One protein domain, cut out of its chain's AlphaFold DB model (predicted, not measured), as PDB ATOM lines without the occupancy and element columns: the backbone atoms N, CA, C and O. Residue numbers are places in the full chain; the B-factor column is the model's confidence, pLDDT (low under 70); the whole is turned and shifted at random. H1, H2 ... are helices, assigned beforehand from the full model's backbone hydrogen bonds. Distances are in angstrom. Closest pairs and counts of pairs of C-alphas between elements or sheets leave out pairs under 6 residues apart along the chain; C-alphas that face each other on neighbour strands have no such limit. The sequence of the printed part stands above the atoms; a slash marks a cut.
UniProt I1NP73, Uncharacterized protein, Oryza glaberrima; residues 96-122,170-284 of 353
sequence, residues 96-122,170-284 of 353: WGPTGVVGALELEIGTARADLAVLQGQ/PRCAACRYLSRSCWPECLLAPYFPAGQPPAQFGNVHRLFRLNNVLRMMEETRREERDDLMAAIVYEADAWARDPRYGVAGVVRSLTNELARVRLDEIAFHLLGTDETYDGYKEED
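Overview. This is residues 96 to 122 and 170 to 284 of the 353 residues of an uncharacterized protein of Oryza glaberrima (UniProt I1NP73). Two long helices, H1 and H6, lie side by side as an arm that meets the crosswise helix H5 at one end. Beyond H5 is a head of three shorter helices, H2, H3 and H4, with the loop of residues 178 to 197. The 142 printed residues hold six named helices, H1 to H6 in chain order, and no named strand: all helix. The whole is loose, with a radius of gyration of the C-alphas of 20.6 A and spans of 66 by 32 by 27 A.

Arrangement. Start with H1, residues 97 to 119: it touches H6, residues 246 to 271, closest at the C-alphas of Ile 109 and Leu 258, 5.2 A apart, running the same way at a shallow tilt of 19 degrees. H1, with residues 97 to 99 alone, touches the hub H5, residues 222 to 241, about perpendicular at 83 degrees; the closest C-alphas, of Thr 99 and Ala 231, are 5.8 A apart. H2, residues 173 to 177, touches H3, residues 198 to 207, at C-alphas 173 and 198, 4.7 A apart. H3 touches residues 232 to 240 of H5, closest at C-alphas 204 and 236, 4.9 A apart. H4, residues 210 to 219, forms a helical hairpin with H5. Every O i to N i+4 pair is within hydrogen-bond range in H2, H3 and H4, against 18 of 19 in H1, 14 of 16 in H5 and 21 of 22 in H6.

Along the chain. Find C-alpha 97 at (-36.826, -24.518, 547.343); H1 runs 34.2 A from there. H2 is 6.2 A long, H3 14.8 A, H4 14.4 A and H5 29.6 A. H6 runs 37.6 A to C-alpha 271 at (-6.818, -8.059, 528.532).

Size, cuts and confidence. Residues 123 to 169 are not printed; C-alphas 122 and 170 are 53.9 A apart. The link from H2 to H3 is long. Residues 122 and 271 to 284 have pLDDT under 70.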
ATOM      1  N   TRP A  96     -40.279 -22.263 546.314       97.56
ATOM      2  CA  TRP A  96     -39.394 -22.606 545.198       97.56
ATOM      3  C   TRP A  96     -38.251 -23.548 545.575       97.56
ATOM      4  O   TRP A  96     -37.670 -24.178 544.687       97.56
ATOM      5  N   GLY A  97     -37.908 -23.661 546.861       97.62
ATOM      6  CA  GLY A  97     -36.826 -24.518 547.343       97.62
ATOM      7  C   GLY A  97     -35.528 -24.346 546.536       97.62
ATOM      8  O   GLY A  97     -35.111 -23.214 546.271       97.62
ATOM      9  N   PRO A  98     -34.866 -25.436 546.104       96.88
ATOM     10  CA  PRO A  98     -33.668 -25.342 545.266       96.88
ATOM     11  C   PRO A  98     -33.955 -24.836 543.839       96.88
ATOM     12  O   PRO A  98     -33.056 -24.302 543.192       96.88
ATOM     13  N   THR A  99     -35.196 -24.925 543.353       97.38
ATOM     14  CA  THR A  99     -35.594 -24.393 542.033       97.38
ATOM     15  C   THR A  99     -35.490 -22.866 541.989       97.38
ATOM     16  O   THR A  99     -35.136 -22.301 540.957       97.38
ATOM     17  N   GLY A 100     -35.699 -22.185 543.121       94.56
ATOM     18  CA  GLY A 100     -35.489 -20.738 543.223       94.56
ATOM     19  C   GLY A 100     -34.029 -20.337 542.983       94.56
ATOM     20  O   GLY A 100     -33.759 -19.317 542.352       94.56
ATOM     21  N   VAL A 101     -33.076 -21.174 543.411       94.62
ATOM     22  CA  VAL A 101     -31.640 -20.961 543.160       94.62
ATOM     23  C   VAL A 101     -31.310 -21.141 541.680       94.62
ATOM     24  O   VAL A 101     -30.550 -20.347 541.131       94.62
ATOM     25  N   VAL A 102     -31.907 -22.144 541.026       95.62
ATOM     26  CA  VAL A 102     -31.773 -22.354 539.575       95.62
ATOM     27  C   VAL A 102     -32.210 -21.100 538.818       95.62
ATOM     28  O   VAL A 102     -31.410 -20.541 538.074       95.62
ATOM     29  N   GLY A 103     -33.421 -20.595 539.078       91.69
ATOM     30  CA  GLY A 103     -33.929 -19.400 538.399       91.69
ATOM     31  C   GLY A 103     -33.098 -18.140 538.671       91.69
ATOM     32  O   GLY A 103     -32.889 -17.328 537.769       91.69
ATOM     33  N   ALA A 104     -32.570 -17.982 539.890       94.56
ATOM     34  CA  ALA A 104     -31.680 -16.870 540.222       94.56
ATOM     35  C   ALA A 104     -30.360 -16.927 539.435       94.56
ATOM     36  O   ALA A 104     -29.930 -15.908 538.894       94.56
ATOM     37  N   LEU A 105     -29.746 -18.111 539.331       91.00
ATOM     38  CA  LEU A 105     -28.519 -18.306 538.555       91.00
ATOM     39  C   LEU A 105     -28.756 -18.094 537.058       91.00
ATOM     40  O   LEU A 105     -27.955 -17.431 536.410       91.00
ATOM     41  N   GLU A 106     -29.856 -18.608 536.503       95.81
ATOM     42  CA  GLU A 106     -30.214 -18.392 535.096       95.81
ATOM     43  C   GLU A 106     -30.387 -16.903 534.775       95.81
ATOM     44  O   GLU A 106     -29.872 -16.423 533.760       95.81
ATOM     45  N   LEU A 107     -31.062 -16.155 535.656       93.50
ATOM     46  CA  LEU A 107     -31.208 -14.709 535.513       93.50
ATOM     47  C   LEU A 107     -29.848 -14.007 535.551       93.50
ATOM     48  O   LEU A 107     -29.589 -13.146 534.712       93.50
ATOM     49  N   GLU A 108     -28.973 -14.379 536.488       91.75
ATOM     50  CA  GLU A 108     -27.651 -13.766 536.622       91.75
ATOM     51  C   GLU A 108     -26.722 -14.085 535.441       91.75
ATOM     52  O   GLU A 108     -25.996 -13.217 534.960       91.75
ATOM     53  N   ILE A 109     -26.768 -15.309 534.918       93.62
ATOM     54  CA  ILE A 109     -26.053 -15.672 533.688       93.62
ATOM     55  C   ILE A 109     -26.576 -14.835 532.518       93.62
ATOM     56  O   ILE A 109     -25.792 -14.356 531.700       93.62
ATOM     57  N   GLY A 110     -27.897 -14.659 532.426       93.75
ATOM     58  CA  GLY A 110     -28.529 -13.841 531.395       93.75
ATOM     59  C   GLY A 110     -28.078 -12.381 531.444       93.75
ATOM     60  O   GLY A 110     -27.746 -11.816 530.401       93.75
ATOM     61  N   THR A 111     -28.016 -11.783 532.637       92.56
ATOM     62  CA  THR A 111     -27.531 -10.406 532.805       92.56
ATOM     63  C   THR A 111     -26.046 -10.290 532.487       92.56
ATOM     64  O   THR A 111     -25.681  -9.433 531.690       92.56
ATOM     65  N   ALA A 112     -25.209 -11.199 532.995       88.56
ATOM     66  CA  ALA A 112     -23.773 -11.208 532.711       88.56
ATOM     67  C   ALA A 112     -23.476 -11.354 531.204       88.56
ATOM     68  O   ALA A 112     -22.644 -10.664 530.625       88.56
ATOM     69  N   ARG A 113     -24.225 -12.213 530.505       92.12
ATOM     70  CA  ARG A 113     -24.111 -12.341 529.044       92.12
ATOM     71  C   ARG A 113     -24.503 -11.067 528.306       92.12
ATOM     72  O   ARG A 113     -23.867 -10.732 527.310       92.12
ATOM     73  N   ALA A 114     -25.554 -10.386 528.759       89.00
ATOM     74  CA  ALA A 114     -25.981  -9.127 528.160       89.00
ATOM     75  C   ALA A 114     -24.926  -8.029 528.363       89.00
ATOM     76  O   ALA A 114     -24.595  -7.327 527.408       89.00
ATOM     77  N   ASP A 115     -24.360  -7.928 529.567       88.12
ATOM     78  CA  ASP A 115     -23.288  -6.984 529.887       88.12
ATOM     79  C   ASP A 115     -22.044  -7.257 529.026       88.12
ATOM     80  O   ASP A 115     -21.511  -6.347 528.389       88.12
ATOM     81  N   LEU A 116     -21.637  -8.524 528.913       87.00
ATOM     82  CA  LEU A 116     -20.532  -8.944 528.053       87.00
ATOM     83  C   LEU A 116     -20.764  -8.601 526.573       87.00
ATOM     84  O   LEU A 116     -19.860  -8.083 525.916       87.00
ATOM     85  N   ALA A 117     -21.971  -8.821 526.047       87.50
ATOM     86  CA  ALA A 117     -22.305  -8.487 524.661       87.50
ATOM     87  C   ALA A 117     -22.231  -6.972 524.390       87.50
ATOM     88  O   ALA A 117     -21.728  -6.545 523.347       87.50
ATOM     89  N   VAL A 118     -22.685  -6.154 525.350       86.75
ATOM     90  CA  VAL A 118     -22.557  -4.689 525.288       86.75
ATOM     91  C   VAL A 118     -21.083  -4.279 525.249       86.75
ATOM     92  O   VAL A 118     -20.708  -3.421 524.449       86.75
ATOM     93  N   LEU A 119     -20.237  -4.906 526.070       84.19
ATOM     94  CA  LEU A 119     -18.797  -4.637 526.094       84.19
ATOM     95  C   LEU A 119     -18.110  -5.013 524.776       84.19
ATOM     96  O   LEU A 119     -17.292  -4.241 524.277       84.19
ATOM     97  N   GLN A 120     -18.491  -6.141 524.174       84.69
ATOM     98  CA  GLN A 120     -17.974  -6.601 522.880       84.69
ATOM     99  C   GLN A 120     -18.392  -5.716 521.692       84.69
ATOM    100  O   GLN A 120     -17.916  -5.927 520.575       84.69
ATOM    101  N   GLY A 121     -19.258  -4.717 521.895       76.31
ATOM    102  CA  GLY A 121     -19.699  -3.818 520.828       76.31
ATOM    103  C   GLY A 121     -20.580  -4.505 519.784       76.31
ATOM    104  O   GLY A 121     -20.646  -4.050 518.641       76.31
ATOM    105  N   GLN A 122     -21.247  -5.602 520.153       68.12
ATOM    106  CA  GLN A 122     -22.277  -6.215 519.322       68.12
ATOM    107  C   GLN A 122     -23.546  -5.349 519.413       68.12
ATOM    108  O   GLN A 122     -24.274  -5.393 520.404       68.12
ATOM    109  N   PRO A 170     -62.679 -39.150 534.582       86.12
ATOM    110  CA  PRO A 170     -61.472 -39.955 534.550       86.12
ATOM    111  C   PRO A 170     -60.587 -39.591 535.747       86.12
ATOM    112  O   PRO A 170     -60.483 -38.427 536.139       86.12
ATOM    113  N   ARG A 171     -59.965 -40.605 536.357       94.06
ATOM    114  CA  ARG A 171     -59.065 -40.416 537.503       94.06
ATOM    115  C   ARG A 171     -57.840 -39.618 537.061       94.06
ATOM    116  O   ARG A 171     -57.263 -39.927 536.012       94.06
ATOM    117  N   CYS A 172     -57.438 -38.648 537.883       96.38
ATOM    118  CA  CYS A 172     -56.198 -37.897 537.694       96.38
ATOM    119  C   CYS A 172     -54.981 -38.847 537.669       96.38
ATOM    120  O   CYS A 172     -55.062 -39.973 538.182       96.38
ATOM    121  N   ALA A 173     -53.871 -38.428 537.059       96.50
ATOM    122  CA  ALA A 173     -52.700 -39.280 536.861       96.50
ATOM    123  C   ALA A 173     -52.102 -39.761 538.196       96.50
ATOM    124  O   ALA A 173     -51.780 -40.943 538.330       96.50
ATOM    125  N   ALA A 174     -52.102 -38.913 539.230       96.69
ATOM    126  CA  ALA A 174     -51.676 -39.287 540.579       96.69
ATOM    127  C   ALA A 174     -52.549 -40.390 541.205       96.69
ATOM    128  O   ALA A 174     -52.056 -41.409 541.685       96.69
ATOM    129  N   CYS A 175     -53.876 -40.238 541.166       96.69
ATOM    130  CA  CYS A 175     -54.793 -41.249 541.699       96.69
ATOM    131  C   CYS A 175     -54.767 -42.551 540.885       96.69
ATOM    132  O   CYS A 175     -55.061 -43.617 541.429       96.69
ATOM    133  N   ARG A 176     -54.430 -42.481 539.591       95.25
ATOM    134  CA  ARG A 176     -54.197 -43.660 538.749       95.25
ATOM    135  C   ARG A 176     -52.930 -44.395 539.177       95.25
ATOM    136  O   ARG A 176     -53.011 -45.593 539.409       95.25
ATOM    137  N   TYR A 177     -51.822 -43.675 539.363       96.12
ATOM    138  CA  TYR A 177     -50.565 -44.230 539.874       96.12
ATOM    139  C   TYR A 177     -50.757 -44.918 541.234       96.12
ATOM    140  O   TYR A 177     -50.374 -46.067 541.421       96.12
ATOM    141  N   LEU A 178     -51.445 -44.251 542.163       94.94
ATOM    142  CA  LEU A 178     -51.713 -44.761 543.515       94.94
ATOM    143  C   LEU A 178     -52.773 -45.870 543.570       94.94
ATOM    144  O   LEU A 178     -53.104 -46.344 544.653       94.94
ATOM    145  N   SER A 179     -53.390 -46.230 542.442       93.88
ATOM    146  CA  SER A 179     -54.485 -47.204 542.384       93.88
ATOM    147  C   SER A 179     -55.686 -46.905 543.310       93.88
ATOM    148  O   SER A 179     -56.554 -47.756 543.472       93.88
ATOM    149  N   ARG A 180     -55.866 -45.654 543.774       93.19
ATOM    150  CA  ARG A 180     -57.016 -45.190 544.588       93.19
ATOM    151  C   ARG A 180     -58.062 -44.347 543.840       93.19
ATOM    152  O   ARG A 180     -57.742 -43.645 542.879       93.19
ATOM    153  N   SER A 181     -59.306 -44.339 544.316       93.12
ATOM    154  CA  SER A 181     -60.380 -43.486 543.774       93.12
ATOM    155  C   SER A 181     -60.012 -41.993 543.767       93.12
ATOM    156  O   SER A 181     -59.358 -41.504 544.685       93.12
ATOM    157  N   CYS A 182     -60.448 -41.269 542.728       95.06
ATOM    158  CA  CYS A 182     -60.255 -39.823 542.601       95.06
ATOM    159  C   CYS A 182     -61.548 -39.097 542.983       95.06
ATOM    160  O   CYS A 182     -62.561 -39.243 542.300       95.06
ATOM    161  N   TRP A 183     -61.509 -38.325 544.066       92.50
ATOM    162  CA  TRP A 183     -62.643 -37.526 544.533       92.50
ATOM    163  C   TRP A 183     -62.794 -36.228 543.714       92.50
ATOM    164  O   TRP A 183     -61.822 -35.817 543.073       92.50
ATOM    165  N   PRO A 184     -63.981 -35.583 543.708       89.12
ATOM    166  CA  PRO A 184     -64.216 -34.349 542.950       89.12
ATOM    167  C   PRO A 184     -63.235 -33.218 543.291       89.12
ATOM    168  O   PRO A 184     -62.679 -32.624 542.370       89.12
ATOM    169  N   GLU A 185     -62.940 -33.038 544.583       91.25
ATOM    170  CA  GLU A 185     -62.033 -32.020 545.147       91.25
ATOM    171  C   GLU A 185     -60.617 -32.574 545.404       91.25
ATOM    172  O   GLU A 185     -59.998 -32.344 546.443       91.25
ATOM    173  N   CYS A 186     -60.105 -33.412 544.501       94.25
ATOM    174  CA  CYS A 186     -58.773 -33.986 544.669       94.25
ATOM    175  C   CYS A 186     -57.684 -32.908 544.520       94.25
ATOM    176  O   CYS A 186     -57.481 -32.404 543.420       94.25
ATOM    177  N   LEU A 187     -56.921 -32.648 545.591       94.44
ATOM    178  CA  LEU A 187     -55.823 -31.662 545.621       94.44
ATOM    179  C   LEU A 187     -54.740 -31.888 544.554       94.44
ATOM    180  O   LEU A 187     -54.080 -30.950 544.139       94.44
ATOM    181  N   LEU A 188     -54.562 -33.130 544.096       95.56
ATOM    182  CA  LEU A 188     -53.568 -33.486 543.079       95.56
ATOM    183  C   LEU A 188     -54.108 -33.377 541.649       95.56
ATOM    184  O   LEU A 188     -53.342 -33.469 540.698       95.56
ATOM    185  N   ALA A 189     -55.429 -33.283 541.472       95.69
ATOM    186  CA  ALA A 189     -56.036 -33.311 540.146       95.69
ATOM    187  C   ALA A 189     -55.695 -32.100 539.259       95.69
ATOM    188  O   ALA A 189     -55.546 -32.339 538.060       95.69
ATOM    189  N   PRO A 190     -55.553 -30.865 539.787       95.50
ATOM    190  CA  PRO A 190     -55.089 -29.724 538.996       95.50
ATOM    191  C   PRO A 190     -53.681 -29.931 538.421       95.50
ATOM    192  O   PRO A 190     -53.455 -29.645 537.253       95.50
ATOM    193  N   TYR A 191     -52.775 -30.508 539.216       96.50
ATOM    194  CA  TYR A 191     -51.355 -30.669 538.872       96.50
ATOM    195  C   TYR A 191     -51.055 -31.925 538.049       96.50
ATOM    196  O   TYR A 191     -50.133 -31.940 537.249       96.50
ATOM    197  N   PHE A 192     -51.846 -32.986 538.233       96.88
ATOM    198  CA  PHE A 192     -51.665 -34.271 537.555       96.88
ATOM    199  C   PHE A 192     -52.934 -34.659 536.787       96.88
ATOM    200  O   PHE A 192     -53.623 -35.614 537.178       96.88
ATOM    201  N   PRO A 193     -53.303 -33.932 535.719       95.38
ATOM    202  CA  PRO A 193     -54.560 -34.138 535.011       95.38
ATOM    203  C   PRO A 193     -54.666 -35.548 534.414       95.38
ATOM    204  O   PRO A 193     -53.684 -36.247 534.176       95.38
ATOM    205  N   ALA A 194     -55.891 -36.006 534.146       93.62
ATOM    206  CA  ALA A 194     -56.128 -37.376 533.682       93.62
ATOM    207  C   ALA A 194     -55.508 -37.703 532.303       93.62
ATOM    208  O   ALA A 194     -55.338 -38.886 531.995       93.62
ATOM    209  N   GLY A 195     -55.192 -36.694 531.486       89.62
ATOM    210  CA  GLY A 195     -54.541 -36.866 530.182       89.62
ATOM    211  C   GLY A 195     -53.029 -37.101 530.258       89.62
ATOM    212  O   GLY A 195     -52.445 -37.557 529.283       89.62
ATOM    213  N   GLN A 196     -52.402 -36.835 531.405       90.12
ATOM    214  CA  GLN A 196     -50.954 -36.925 531.562       90.12
ATOM    215  C   GLN A 196     -50.491 -38.355 531.917       90.12
ATOM    216  O   GLN A 196     -51.224 -39.095 532.591       90.12
ATOM    217  N   PRO A 197     -49.270 -38.764 531.513       91.25
ATOM    218  CA  PRO A 197     -48.662 -40.009 531.970       91.25
ATOM    219  C   PRO A 197     -48.532 -40.088 533.504       91.25
ATOM    220  O   PRO A 197     -48.045 -39.148 534.131       91.25
ATOM    221  N   PRO A 198     -48.864 -41.233 534.139       92.50
ATOM    222  CA  PRO A 198     -48.678 -41.427 535.584       92.50
ATOM    223  C   PRO A 198     -47.214 -41.404 536.053       92.50
ATOM    224  O   PRO A 198     -46.968 -41.348 537.256       92.50
ATOM    225  N   ALA A 199     -46.255 -41.488 535.125       94.12
ATOM    226  CA  ALA A 199     -44.829 -41.570 535.425       94.12
ATOM    227  C   ALA A 199     -44.304 -40.332 536.171       94.12
ATOM    228  O   ALA A 199     -43.571 -40.504 537.139       94.12
ATOM    229  N   GLN A 200     -44.748 -39.121 535.809       95.12
ATOM    230  CA  GLN A 200     -44.304 -37.889 536.476       95.12
ATOM    231  C   GLN A 200     -44.711 -37.863 537.957       95.12
ATOM    232  O   GLN A 200     -43.889 -37.611 538.834       95.12
ATOM    233  N   PHE A 201     -45.956 -38.239 538.275       97.69
ATOM    234  CA  PHE A 201     -46.347 -38.408 539.679       97.69
ATOM    235  C   PHE A 201     -45.537 -39.518 540.367       97.69
ATOM    236  O   PHE A 201     -45.255 -39.440 541.560       97.69
ATOM    237  N   GLY A 202     -45.140 -40.553 539.623       97.25
ATOM    238  CA  GLY A 202     -44.242 -41.590 540.118       97.25
ATOM    239  C   GLY A 202     -42.880 -41.055 540.565       97.25
ATOM    240  O   GLY A 202     -42.379 -41.514 541.593       97.25
ATOM    241  N   ASN A 203     -42.318 -40.071 539.858       96.94
ATOM    242  CA  ASN A 203     -41.083 -39.390 540.253       96.94
ATOM    243  C   ASN A 203     -41.293 -38.612 541.558       96.94
ATOM    244  O   ASN A 203     -40.577 -38.840 542.535       96.94
ATOM    245  N   VAL A 204     -42.351 -37.796 541.627       98.00
ATOM    246  CA  VAL A 204     -42.707 -37.017 542.831       98.00
ATOM    247  C   VAL A 204     -42.920 -37.924 544.042       98.00
ATOM    248  O   VAL A 204     -42.386 -37.691 545.126       98.00
ATOM    249  N   HIS A 205     -43.663 -39.016 543.862       96.06
ATOM    250  CA  HIS A 205     -43.910 -39.985 544.920       96.06
ATOM    251  C   HIS A 205     -42.632 -40.710 545.367       96.06
ATOM    252  O   HIS A 205     -42.503 -41.056 546.544       96.06
ATOM    253  N   ARG A 206     -41.697 -40.959 544.442       94.88
ATOM    254  CA  ARG A 206     -40.420 -41.612 544.741       94.88
ATOM    255  C   ARG A 206     -39.523 -40.716 545.589       94.88
ATOM    256  O   ARG A 206     -38.965 -41.240 546.548       94.88
ATOM    257  N   LEU A 207     -39.417 -39.428 545.265       96.69
ATOM    258  CA  LEU A 207     -38.535 -38.489 545.962       96.69
ATOM    259  C   LEU A 207     -39.149 -37.969 547.273       96.69
ATOM    260  O   LEU A 207     -38.606 -38.207 548.348       96.69
ATOM    261  N   PHE A 208     -40.321 -37.333 547.207       97.19
ATOM    262  CA  PHE A 208     -40.920 -36.633 548.352       97.19
ATOM    263  C   PHE A 208     -41.836 -37.517 549.201       97.19
ATOM    264  O   PHE A 208     -41.953 -37.324 550.408       97.19
ATOM    265  N   ARG A 209     -42.475 -38.527 548.596       95.25
ATOM    266  CA  ARG A 209     -43.645 -39.260 549.130       95.25
ATOM    267  C   ARG A 209     -44.910 -38.404 549.199       95.25
ATOM    268  O   ARG A 209     -44.886 -37.220 549.513       95.25
ATOM    269  N   LEU A 210     -46.059 -39.056 549.004       94.88
ATOM    270  CA  LEU A 210     -47.358 -38.376 548.965       94.88
ATOM    271  C   LEU A 210     -47.649 -37.545 550.226       94.88
ATOM    272  O   LEU A 210     -48.112 -36.417 550.112       94.88
ATOM    273  N   ASN A 211     -47.397 -38.091 551.418       95.75
ATOM    274  CA  ASN A 211     -47.755 -37.410 552.666       95.75
ATOM    275  C   ASN A 211     -46.932 -36.137 552.899       95.75
ATOM    276  O   ASN A 211     -47.466 -35.174 553.437       95.75
ATOM    277  N   ASN A 212     -45.661 -36.119 552.484       96.88
ATOM    278  CA  ASN A 212     -44.840 -34.921 552.618       96.88
ATOM    279  C   ASN A 212     -45.302 -33.848 551.627       96.88
ATOM    280  O   ASN A 212     -45.464 -32.708 552.039       96.88
ATOM    281  N   VAL A 213     -45.612 -34.224 550.377       97.75
ATOM    282  CA  VAL A 213     -46.182 -33.293 549.383       97.75
ATOM    283  C   VAL A 213     -47.472 -32.668 549.906       97.75
ATOM    284  O   VAL A 213     -47.615 -31.452 549.888       97.75
ATOM    285  N   LEU A 214     -48.401 -33.477 550.431       96.88
ATOM    286  CA  LEU A 214     -49.654 -32.957 550.986       96.88
ATOM    287  C   LEU A 214     -49.416 -32.016 552.174       96.88
ATOM    288  O   LEU A 214     -50.039 -30.961 552.227       96.88
ATOM    289  N   ARG A 215     -48.483 -32.350 553.076       97.62
ATOM    290  CA  ARG A 215     -48.095 -31.462 554.182       97.62
ATOM    291  C   ARG A 215     -47.521 -30.137 553.673       97.62
ATOM    292  O   ARG A 215     -47.950 -29.093 554.141       97.62
ATOM    293  N   MET A 216     -46.596 -30.172 552.711       97.56
ATOM    294  CA  MET A 216     -46.009 -28.960 552.124       97.56
ATOM    295  C   MET A 216     -47.096 -28.089 551.479       97.56
ATOM    296  O   MET A 216     -47.161 -26.895 551.737       97.56
ATOM    297  N   MET A 217     -48.029 -28.690 550.733       97.44
ATOM    298  CA  MET A 217     -49.176 -27.963 550.179       97.44
ATOM    299  C   MET A 217     -50.070 -27.344 551.261       97.44
ATOM    300  O   MET A 217     -50.604 -26.255 551.066       97.44
ATOM    301  N   GLU A 218     -50.297 -28.041 552.376       96.69
ATOM    302  CA  GLU A 218     -51.107 -27.540 553.492       96.69
ATOM    303  C   GLU A 218     -50.451 -26.353 554.203       96.69
ATOM    304  O   GLU A 218     -51.156 -25.412 554.565       96.69
ATOM    305  N   GLU A 219     -49.128 -26.383 554.355       96.19
ATOM    306  CA  GLU A 219     -48.331 -25.323 554.979       96.19
ATOM    307  C   GLU A 219     -48.137 -24.099 554.061       96.19
ATOM    308  O   GLU A 219     -47.952 -22.989 554.562       96.19
ATOM    309  N   THR A 220     -48.236 -24.271 552.739       96.94
ATOM    310  CA  THR A 220     -48.121 -23.190 551.745       96.94
ATOM    311  C   THR A 220     -49.464 -22.503 551.467       96.94
ATOM    312  O   THR A 220     -50.529 -23.142 551.387       96.94
ATOM    313  N   ARG A 221     -49.432 -21.170 551.294       96.94
ATOM    314  CA  ARG A 221     -50.628 -20.368 550.984       96.94
ATOM    315  C   ARG A 221     -51.244 -20.836 549.673       96.94
ATOM    316  O   ARG A 221     -50.542 -21.238 548.756       96.94
ATOM    317  N   ARG A 222     -52.575 -20.762 549.563       95.69
ATOM    318  CA  ARG A 222     -53.305 -21.310 548.404       95.69
ATOM    319  C   ARG A 222     -52.844 -20.737 547.065       95.69
ATOM    320  O   ARG A 222     -52.805 -21.495 546.106       95.69
ATOM    321  N   GLU A 223     -52.511 -19.451 547.025       97.25
ATOM    322  CA  GLU A 223     -52.049 -18.755 545.816       97.25
ATOM    323  C   GLU A 223     -50.673 -19.243 545.333       97.25
ATOM    324  O   GLU A 223     -50.417 -19.239 544.140       97.25
ATOM    325  N   GLU A 224     -49.820 -19.715 546.245       97.75
ATOM    326  CA  GLU A 224     -48.435 -20.136 545.972       97.75
ATOM    327  C   GLU A 224     -48.328 -21.655 545.721       97.75
ATOM    328  O   GLU A 224     -47.248 -22.188 545.476       97.75
ATOM    329  N   ARG A 225     -49.443 -22.397 545.805       97.69
ATOM    330  CA  ARG A 225     -49.435 -23.864 545.644       97.69
ATOM    331  C   ARG A 225     -49.096 -24.306 544.230       97.69
ATOM    332  O   ARG A 225     -48.564 -25.401 544.070       97.69
ATOM    333  N   ASP A 226     -49.418 -23.489 543.236       98.06
ATOM    334  CA  ASP A 226     -49.119 -23.804 541.844       98.06
ATOM    335  C   ASP A 226     -47.608 -23.750 541.596       98.06
ATOM    336  O   ASP A 226     -47.047 -24.715 541.073       98.06
ATOM    337  N   ASP A 227     -46.950 -22.709 542.105       98.25
ATOM    338  CA  ASP A 227     -45.494 -22.550 542.073       98.25
ATOM    339  C   ASP A 227     -44.785 -23.647 542.879       98.25
ATOM    340  O   ASP A 227     -43.878 -24.311 542.374       98.25
ATOM    341  N   LEU A 228     -45.273 -23.932 544.094       98.56
ATOM    342  CA  LEU A 228     -44.784 -25.042 544.914       98.56
ATOM    343  C   LEU A 228     -44.827 -26.372 544.156       98.56
ATOM    344  O   LEU A 228     -43.860 -27.136 544.145       98.56
ATOM    345  N   MET A 229     -45.974 -26.689 543.556       98.44
ATOM    346  CA  MET A 229     -46.152 -27.954 542.856       98.44
ATOM    347  C   MET A 229     -45.299 -28.025 541.590       98.44
ATOM    348  O   MET A 229     -44.811 -29.110 541.273       98.44
ATOM    349  N   ALA A 230     -45.071 -26.900 540.907       98.31
ATOM    350  CA  ALA A 230     -44.136 -26.824 539.793       98.31
ATOM    351  C   ALA A 230     -42.695 -27.121 540.245       98.31
ATOM    352  O   ALA A 230     -42.036 -27.963 539.634       98.31
ATOM    353  N   ALA A 231     -42.241 -26.526 541.354       98.56
ATOM    354  CA  ALA A 231     -40.916 -26.779 541.924       98.56
ATOM    355  C   ALA A 231     -40.736 -28.247 542.361       98.56
ATOM    356  O   ALA A 231     -39.748 -28.887 542.001       98.56
ATOM    357  N   ILE A 232     -41.725 -28.830 543.051       98.62
ATOM    358  CA  ILE A 232     -41.716 -30.250 543.453       98.62
ATOM    359  C   ILE A 232     -41.611 -31.178 542.235       98.62
ATOM    360  O   ILE A 232     -40.879 -32.170 542.259       98.62
ATOM    361  N   VAL A 233     -42.370 -30.896 541.174       98.38
ATOM    362  CA  VAL A 233     -42.352 -31.700 539.944       98.38
ATOM    363  C   VAL A 233     -41.001 -31.581 539.242       98.38
ATOM    364  O   VAL A 233     -40.427 -32.606 538.873       98.38
ATOM    365  N   TYR A 234     -40.479 -30.360 539.109       98.50
ATOM    366  CA  TYR A 234     -39.174 -30.098 538.510       98.50
ATOM    367  C   TYR A 234     -38.056 -30.865 539.227       98.50
ATOM    368  O   TYR A 234     -37.289 -31.586 538.586       98.50
ATOM    369  N   GLU A 235     -38.009 -30.774 540.558       98.44
ATOM    370  CA  GLU A 235     -36.994 -31.435 541.379       98.44
ATOM    371  C   GLU A 235     -37.097 -32.959 541.299       98.44
ATOM    372  O   GLU A 235     -36.099 -33.653 541.094       98.44
ATOM    373  N   ALA A 236     -38.314 -33.499 541.363       98.06
ATOM    374  CA  ALA A 236     -38.531 -34.930 541.216       98.06
ATOM    375  C   ALA A 236     -38.097 -35.464 539.843       98.06
ATOM    376  O   ALA A 236     -37.530 -36.557 539.755       98.06
ATOM    377  N   ASP A 237     -38.352 -34.706 538.777       97.56
ATOM    378  CA  ASP A 237     -37.922 -35.064 537.430       97.56
ATOM    379  C   ASP A 237     -36.397 -34.924 537.269       97.56
ATOM    380  O   ASP A 237     -35.786 -35.742 536.580       97.56
ATOM    381  N   ALA A 238     -35.755 -33.959 537.941       97.25
ATOM    382  CA  ALA A 238     -34.296 -33.843 537.984       97.25
ATOM    383  C   ALA A 238     -33.647 -35.065 538.650       97.25
ATOM    384  O   ALA A 238     -32.769 -35.680 538.052       97.25
ATOM    385  N   TRP A 239     -34.151 -35.507 539.807       96.62
ATOM    386  CA  TRP A 239     -33.697 -36.741 540.468       96.62
ATOM    387  C   TRP A 239     -33.966 -38.014 539.662       96.62
ATOM    388  O   TRP A 239     -33.262 -39.013 539.808       96.62
ATOM    389  N   ALA A 240     -35.001 -38.017 538.818       95.50
ATOM    390  CA  ALA A 240     -35.258 -39.138 537.921       95.50
ATOM    391  C   ALA A 240     -34.236 -39.213 536.773       95.50
ATOM    392  O   ALA A 240     -33.946 -40.317 536.309       95.50
ATOM    393  N   ARG A 241     -33.706 -38.066 536.322       95.50
ATOM    394  CA  ARG A 241     -32.663 -37.975 535.285       95.50
ATOM    395  C   ARG A 241     -31.262 -38.204 535.848       95.50
ATOM    396  O   ARG A 241     -30.494 -38.948 535.250       95.50
ATOM    397  N   ASP A 242     -30.961 -37.594 536.989       94.25
ATOM    398  CA  ASP A 242     -29.690 -37.709 537.699       94.25
ATOM    399  C   ASP A 242     -29.942 -38.135 539.158       94.25
ATOM    400  O   ASP A 242     -30.125 -37.291 540.039       94.25
ATOM    401  N   PRO A 243     -29.944 -39.453 539.439       92.62
ATOM    402  CA  PRO A 243     -30.132 -39.978 540.790       92.62
ATOM    403  C   PRO A 243     -28.969 -39.709 541.753       92.62
ATOM    404  O   PRO A 243     -29.055 -40.132 542.906       92.62
ATOM    405  N   ARG A 244     -27.874 -39.092 541.292       92.38
ATOM    406  CA  ARG A 244     -26.701 -38.774 542.111       92.38
ATOM    407  C   ARG A 244     -26.759 -37.336 542.609       92.38
ATOM    408  O   ARG A 244     -26.552 -37.117 543.800       92.38
ATOM    409  N   TYR A 245     -27.041 -36.389 541.713       94.88
ATOM    410  CA  TYR A 245     -26.974 -34.957 542.021       94.88
ATOM    411  C   TYR A 245     -28.302 -34.204 541.927       94.88
ATOM    412  O   TYR A 245     -28.355 -33.071 542.394       94.88
ATOM    413  N   GLY A 246     -29.357 -34.773 541.336       96.12
ATOM    414  CA  GLY A 246     -30.674 -34.130 541.283       96.12
ATOM    415  C   GLY A 246     -30.629 -32.676 540.789       96.12
ATOM    416  O   GLY A 246     -30.057 -32.377 539.738       96.12
ATOM    417  N   VAL A 247     -31.229 -31.759 541.554       96.38
ATOM    418  CA  VAL A 247     -31.200 -30.316 541.255       96.38
ATOM    419  C   VAL A 247     -29.871 -29.689 541.669       96.38
ATOM    420  O   VAL A 247     -29.417 -28.756 541.006       96.38
ATOM    421  N   ALA A 248     -29.193 -30.217 542.691       95.88
ATOM    422  CA  ALA A 248     -27.853 -29.758 543.065       95.88
ATOM    423  C   ALA A 248     -26.854 -29.839 541.887       95.88
ATOM    424  O   ALA A 248     -26.011 -28.956 541.719       95.88
ATOM    425  N   GLY A 249     -26.993 -30.843 541.014       94.00
ATOM    426  CA  GLY A 249     -26.213 -30.964 539.778       94.00
ATOM    427  C   GLY A 249     -26.469 -29.825 538.786       94.00
ATOM    428  O   GLY A 249     -25.521 -29.280 538.217       94.00
ATOM    429  N   VAL A 250     -27.733 -29.411 538.638       95.44
ATOM    430  CA  VAL A 250     -28.130 -28.264 537.803       95.44
ATOM    431  C   VAL A 250     -27.552 -26.967 538.367       95.44
ATOM    432  O   VAL A 250     -26.919 -26.206 537.639       95.44
ATOM    433  N   VAL A 251     -27.693 -26.749 539.678       93.94
ATOM    434  CA  VAL A 251     -27.131 -25.581 540.374       93.94
ATOM    435  C   VAL A 251     -25.618 -25.498 540.180       93.94
ATOM    436  O   VAL A 251     -25.098 -24.419 539.895       93.94
ATOM    437  N   ARG A 252     -24.902 -26.623 540.285       92.19
ATOM    438  CA  ARG A 252     -23.453 -26.670 540.047       92.19
ATOM    439  C   ARG A 252     -23.107 -26.291 538.608       92.19
ATOM    440  O   ARG A 252     -22.216 -25.474 538.400       92.19
ATOM    441  N   SER A 253     -23.823 -26.847 537.629       94.31
ATOM    442  CA  SER A 253     -23.610 -26.526 536.212       94.31
ATOM    443  C   SER A 253     -23.791 -25.033 535.938       94.31
ATOM    444  O   SER A 253     -22.930 -24.416 535.316       94.31
ATOM    445  N   LEU A 254     -24.871 -24.441 536.449       92.12
ATOM    446  CA  LEU A 254     -25.156 -23.017 536.271       92.12
ATOM    447  C   LEU A 254     -24.148 -22.133 537.012       92.12
ATOM    448  O   LEU A 254     -23.681 -21.143 536.463       92.12
ATOM    449  N   THR A 255     -23.741 -22.506 538.225       91.75
ATOM    450  CA  THR A 255     -22.685 -21.787 538.959       91.75
ATOM    451  C   THR A 255     -21.376 -21.751 538.162       91.75
ATOM    452  O   THR A 255     -20.747 -20.698 538.056       91.75
ATOM    453  N   ASN A 256     -20.982 -22.877 537.557       89.62
ATOM    454  CA  ASN A 256     -19.784 -22.949 536.717       89.62
ATOM    455  C   ASN A 256     -19.921 -22.091 535.452       89.62
ATOM    456  O   ASN A 256     -18.980 -21.403 535.058       89.62
ATOM    457  N   GLU A 257     -21.093 -22.105 534.821       91.62
ATOM    458  CA  GLU A 257     -21.380 -21.278 533.651       91.62
ATOM    459  C   GLU A 257     -21.330 -19.784 533.979       91.62
ATOM    460  O   GLU A 257     -20.703 -19.021 533.242       91.62
ATOM    461  N   LEU A 258     -21.919 -19.374 535.103       90.25
ATOM    462  CA  LEU A 258     -21.851 -18.005 535.599       90.25
ATOM    463  C   LEU A 258     -20.400 -17.581 535.831       90.25
ATOM    464  O   LEU A 258     -19.984 -16.541 535.327       90.25
ATOM    465  N   ALA A 259     -19.609 -18.400 536.529       87.56
ATOM    466  CA  ALA A 259     -18.191 -18.127 536.743       87.56
ATOM    467  C   ALA A 259     -17.444 -17.954 535.410       87.56
ATOM    468  O   ALA A 259     -16.655 -17.018 535.254       87.56
ATOM    469  N   ARG A 260     -17.734 -18.810 534.420       89.00
ATOM    470  CA  ARG A 260     -17.148 -18.709 533.081       89.00
ATOM    471  C   ARG A 260     -17.467 -17.376 532.413       89.00
ATOM    472  O   ARG A 260     -16.542 -16.684 532.002       89.00
ATOM    473  N   VAL A 261     -18.741 -16.983 532.380       88.44
ATOM    474  CA  VAL A 261     -19.165 -15.700 531.792       88.44
ATOM    475  C   VAL A 261     -18.526 -14.518 532.527       88.44
ATOM    476  O   VAL A 261     -18.019 -13.607 531.882       88.44
ATOM    477  N   ARG A 262     -18.461 -14.549 533.864       87.62
ATOM    478  CA  ARG A 262     -17.807 -13.494 534.657       87.62
ATOM    479  C   ARG A 262     -16.304 -13.392 534.395       87.62
ATOM    480  O   ARG A 262     -15.761 -12.289 534.401       87.62
ATOM    481  N   LEU A 263     -15.608 -14.506 534.163       87.69
ATOM    482  CA  LEU A 263     -14.203 -14.432 533.754       87.69
ATOM    483  C   LEU A 263     -14.042 -13.915 532.330       87.69
ATOM    484  O   LEU A 263     -13.101 -13.161 532.109       87.69
ATOM    485  N   ASP A 264     -14.938 -14.257 531.403       86.44
ATOM    486  CA  ASP A 264     -14.917 -13.672 530.060       86.44
ATOM    487  C   ASP A 264     -15.124 -12.138 530.139       86.44
ATOM    488  O   ASP A 264     -14.395 -11.391 529.488       86.44
ATOM    489  N   GLU A 265     -16.018 -11.641 531.012       83.19
ATOM    490  CA  GLU A 265     -16.193 -10.196 531.273       83.19
ATOM    491  C   GLU A 265     -14.887  -9.557 531.777       83.19
ATOM    492  O   GLU A 265     -14.434  -8.529 531.264       83.19
ATOM    493  N   ILE A 266     -14.253 -10.170 532.783       83.12
ATOM    494  CA  ILE A 266     -12.999  -9.681 533.372       83.12
ATOM    495  C   ILE A 266     -11.859  -9.716 532.348       83.12
ATOM    496  O   ILE A 266     -11.080  -8.762 532.267       83.12
ATOM    497  N   ALA A 267     -11.748 -10.794 531.570       83.50
ATOM    498  CA  ALA A 267     -10.751 -10.946 530.520       83.50
ATOM    499  C   ALA A 267     -10.926  -9.866 529.452       83.50
ATOM    500  O   ALA A 267      -9.952  -9.204 529.091       83.50
ATOM    501  N   PHE A 268     -12.161  -9.602 529.027       82.00
ATOM    502  CA  PHE A 268     -12.447  -8.517 528.100       82.00
ATOM    503  C   PHE A 268     -12.014  -7.155 528.675       82.00
ATOM    504  O   PHE A 268     -11.297  -6.401 528.015       82.00
ATOM    505  N   HIS A 269     -12.359  -6.863 529.934       79.56
ATOM    506  CA  HIS A 269     -11.997  -5.607 530.603       79.56
ATOM    507  C   HIS A 269     -10.487  -5.412 530.825       79.56
ATOM    508  O   HIS A 269      -9.994  -4.290 530.689       79.56
ATOM    509  N   LEU A 270      -9.756  -6.459 531.224       77.88
ATOM    510  CA  LEU A 270      -8.342  -6.365 531.617       77.88
ATOM    511  C   LEU A 270      -7.369  -6.638 530.470       77.88
ATOM    512  O   LEU A 270      -6.288  -6.048 530.439       77.88
ATOM    513  N   LEU A 271      -7.717  -7.555 529.570       69.56
ATOM    514  CA  LEU A 271      -6.818  -8.059 528.532       69.56
ATOM    515  C   LEU A 271      -7.190  -7.538 527.139       69.56
ATOM    516  O   LEU A 271      -6.349  -7.590 526.244       69.56
ATOM    517  N   GLY A 272      -8.402  -6.999 526.951       68.12
ATOM    518  CA  GLY A 272      -8.869  -6.502 525.652       68.12
ATOM    519  C   GLY A 272      -8.945  -7.594 524.579       68.12
ATOM    520  O   GLY A 272      -8.881  -7.294 523.388       68.12
ATOM    521  N   THR A 273      -9.013  -8.860 524.997       60.06
ATOM    522  CA  THR A 273      -9.062 -10.031 524.122       60.06
ATOM    523  C   THR A 273     -10.496 -10.531 523.994       60.06
ATOM    524  O   THR A 273     -11.180 -10.680 525.002       60.06
ATOM    525  N   ASP A 274     -10.912 -10.865 522.773       61.31
ATOM    526  CA  ASP A 274     -12.178 -11.565 522.481       61.31
ATOM    527  C   ASP A 274     -12.044 -13.100 522.615       61.31
ATOM    528  O   ASP A 274     -12.899 -13.865 522.182       61.31
ATOM    529  N   GLU A 275     -10.928 -13.583 523.172       61.09
ATOM    530  CA  GLU A 275     -10.717 -15.014 523.372       61.09
ATOM    531  C   GLU A 275     -11.509 -15.490 524.592       61.09
ATOM    532  O   GLU A 275     -11.226 -15.098 525.724       61.09
ATOM    533  N   THR A 276     -12.495 -16.360 524.355       61.41
ATOM    534  CA  THR A 276     -13.210 -17.090 525.407       61.41
ATOM    535  C   THR A 276     -12.210 -17.875 526.252       61.41
ATOM    536  O   THR A 276     -11.458 -18.694 525.713       61.41
ATOM    537  N   TYR A 277     -12.196 -17.651 527.567       59.38
ATOM    538  CA  TYR A 277     -11.272 -18.334 528.467       59.38
ATOM    539  C   TYR A 277     -11.718 -19.792 528.672       59.38
ATOM    540  O   TYR A 277     -12.546 -20.102 529.526       59.38
ATOM    541  N   ASP A 278     -11.143 -20.707 527.887       59.94
ATOM    542  CA  ASP A 278     -11.415 -22.159 527.929       59.94
ATOM    543  C   ASP A 278     -10.686 -22.879 529.091       59.94
ATOM    544  O   ASP A 278     -10.658 -24.101 529.196       59.94
ATOM    545  N   GLY A 279     -10.048 -22.120 529.990       53.62
ATOM    546  CA  GLY A 279      -9.203 -22.643 531.070       53.62
ATOM    547  C   GLY A 279      -9.949 -23.217 532.279       53.62
ATOM    548  O   GLY A 279      -9.300 -23.613 533.245       53.62
ATOM    549  N   TYR A 280     -11.281 -23.265 532.259       49.94
ATOM    550  CA  TYR A 280     -12.065 -23.833 533.354       49.94
ATOM    551  C   TYR A 280     -12.088 -25.352 533.290       49.94
ATOM    552  O   TYR A 280     -12.848 -25.953 532.533       49.94
ATOM    553  N   LYS A 281     -11.271 -25.990 534.123       48.12
ATOM    554  CA  LYS A 281     -11.305 -27.437 534.269       48.12
ATOM    555  C   LYS A 281     -12.323 -27.854 535.325       48.12
ATOM    556  O   LYS A 281     -12.334 -27.333 536.435       48.12
ATOM    557  N   GLU A 282     -13.127 -28.862 534.996       43.97
ATOM    558  CA  GLU A 282     -14.108 -29.496 535.894       43.97
ATOM    559  C   GLU A 282     -13.502 -29.971 537.232       43.97
ATOM    560  O   GLU A 282     -14.210 -30.047 538.235       43.97
ATOM    561  N   GLU A 283     -12.193 -30.254 537.272       45.56
ATOM    562  CA  GLU A 283     -11.473 -30.710 538.471       45.56
ATOM    563  C   GLU A 283     -11.353 -29.641 539.578       45.56
ATOM    564  O   GLU A 283     -11.288 -30.001 540.754       45.56
ATOM    565  N   ASP A 284     -11.445 -28.349 539.237       40.19
ATOM    566  CA  ASP A 284     -11.454 -27.236 540.203       40.19
ATOM    567  C   ASP A 284     -12.870 -26.914 540.735       40.19
ATOM    568  O   ASP A 284     -13.025 -26.211 541.736       40.19
TER     569      ASP A 284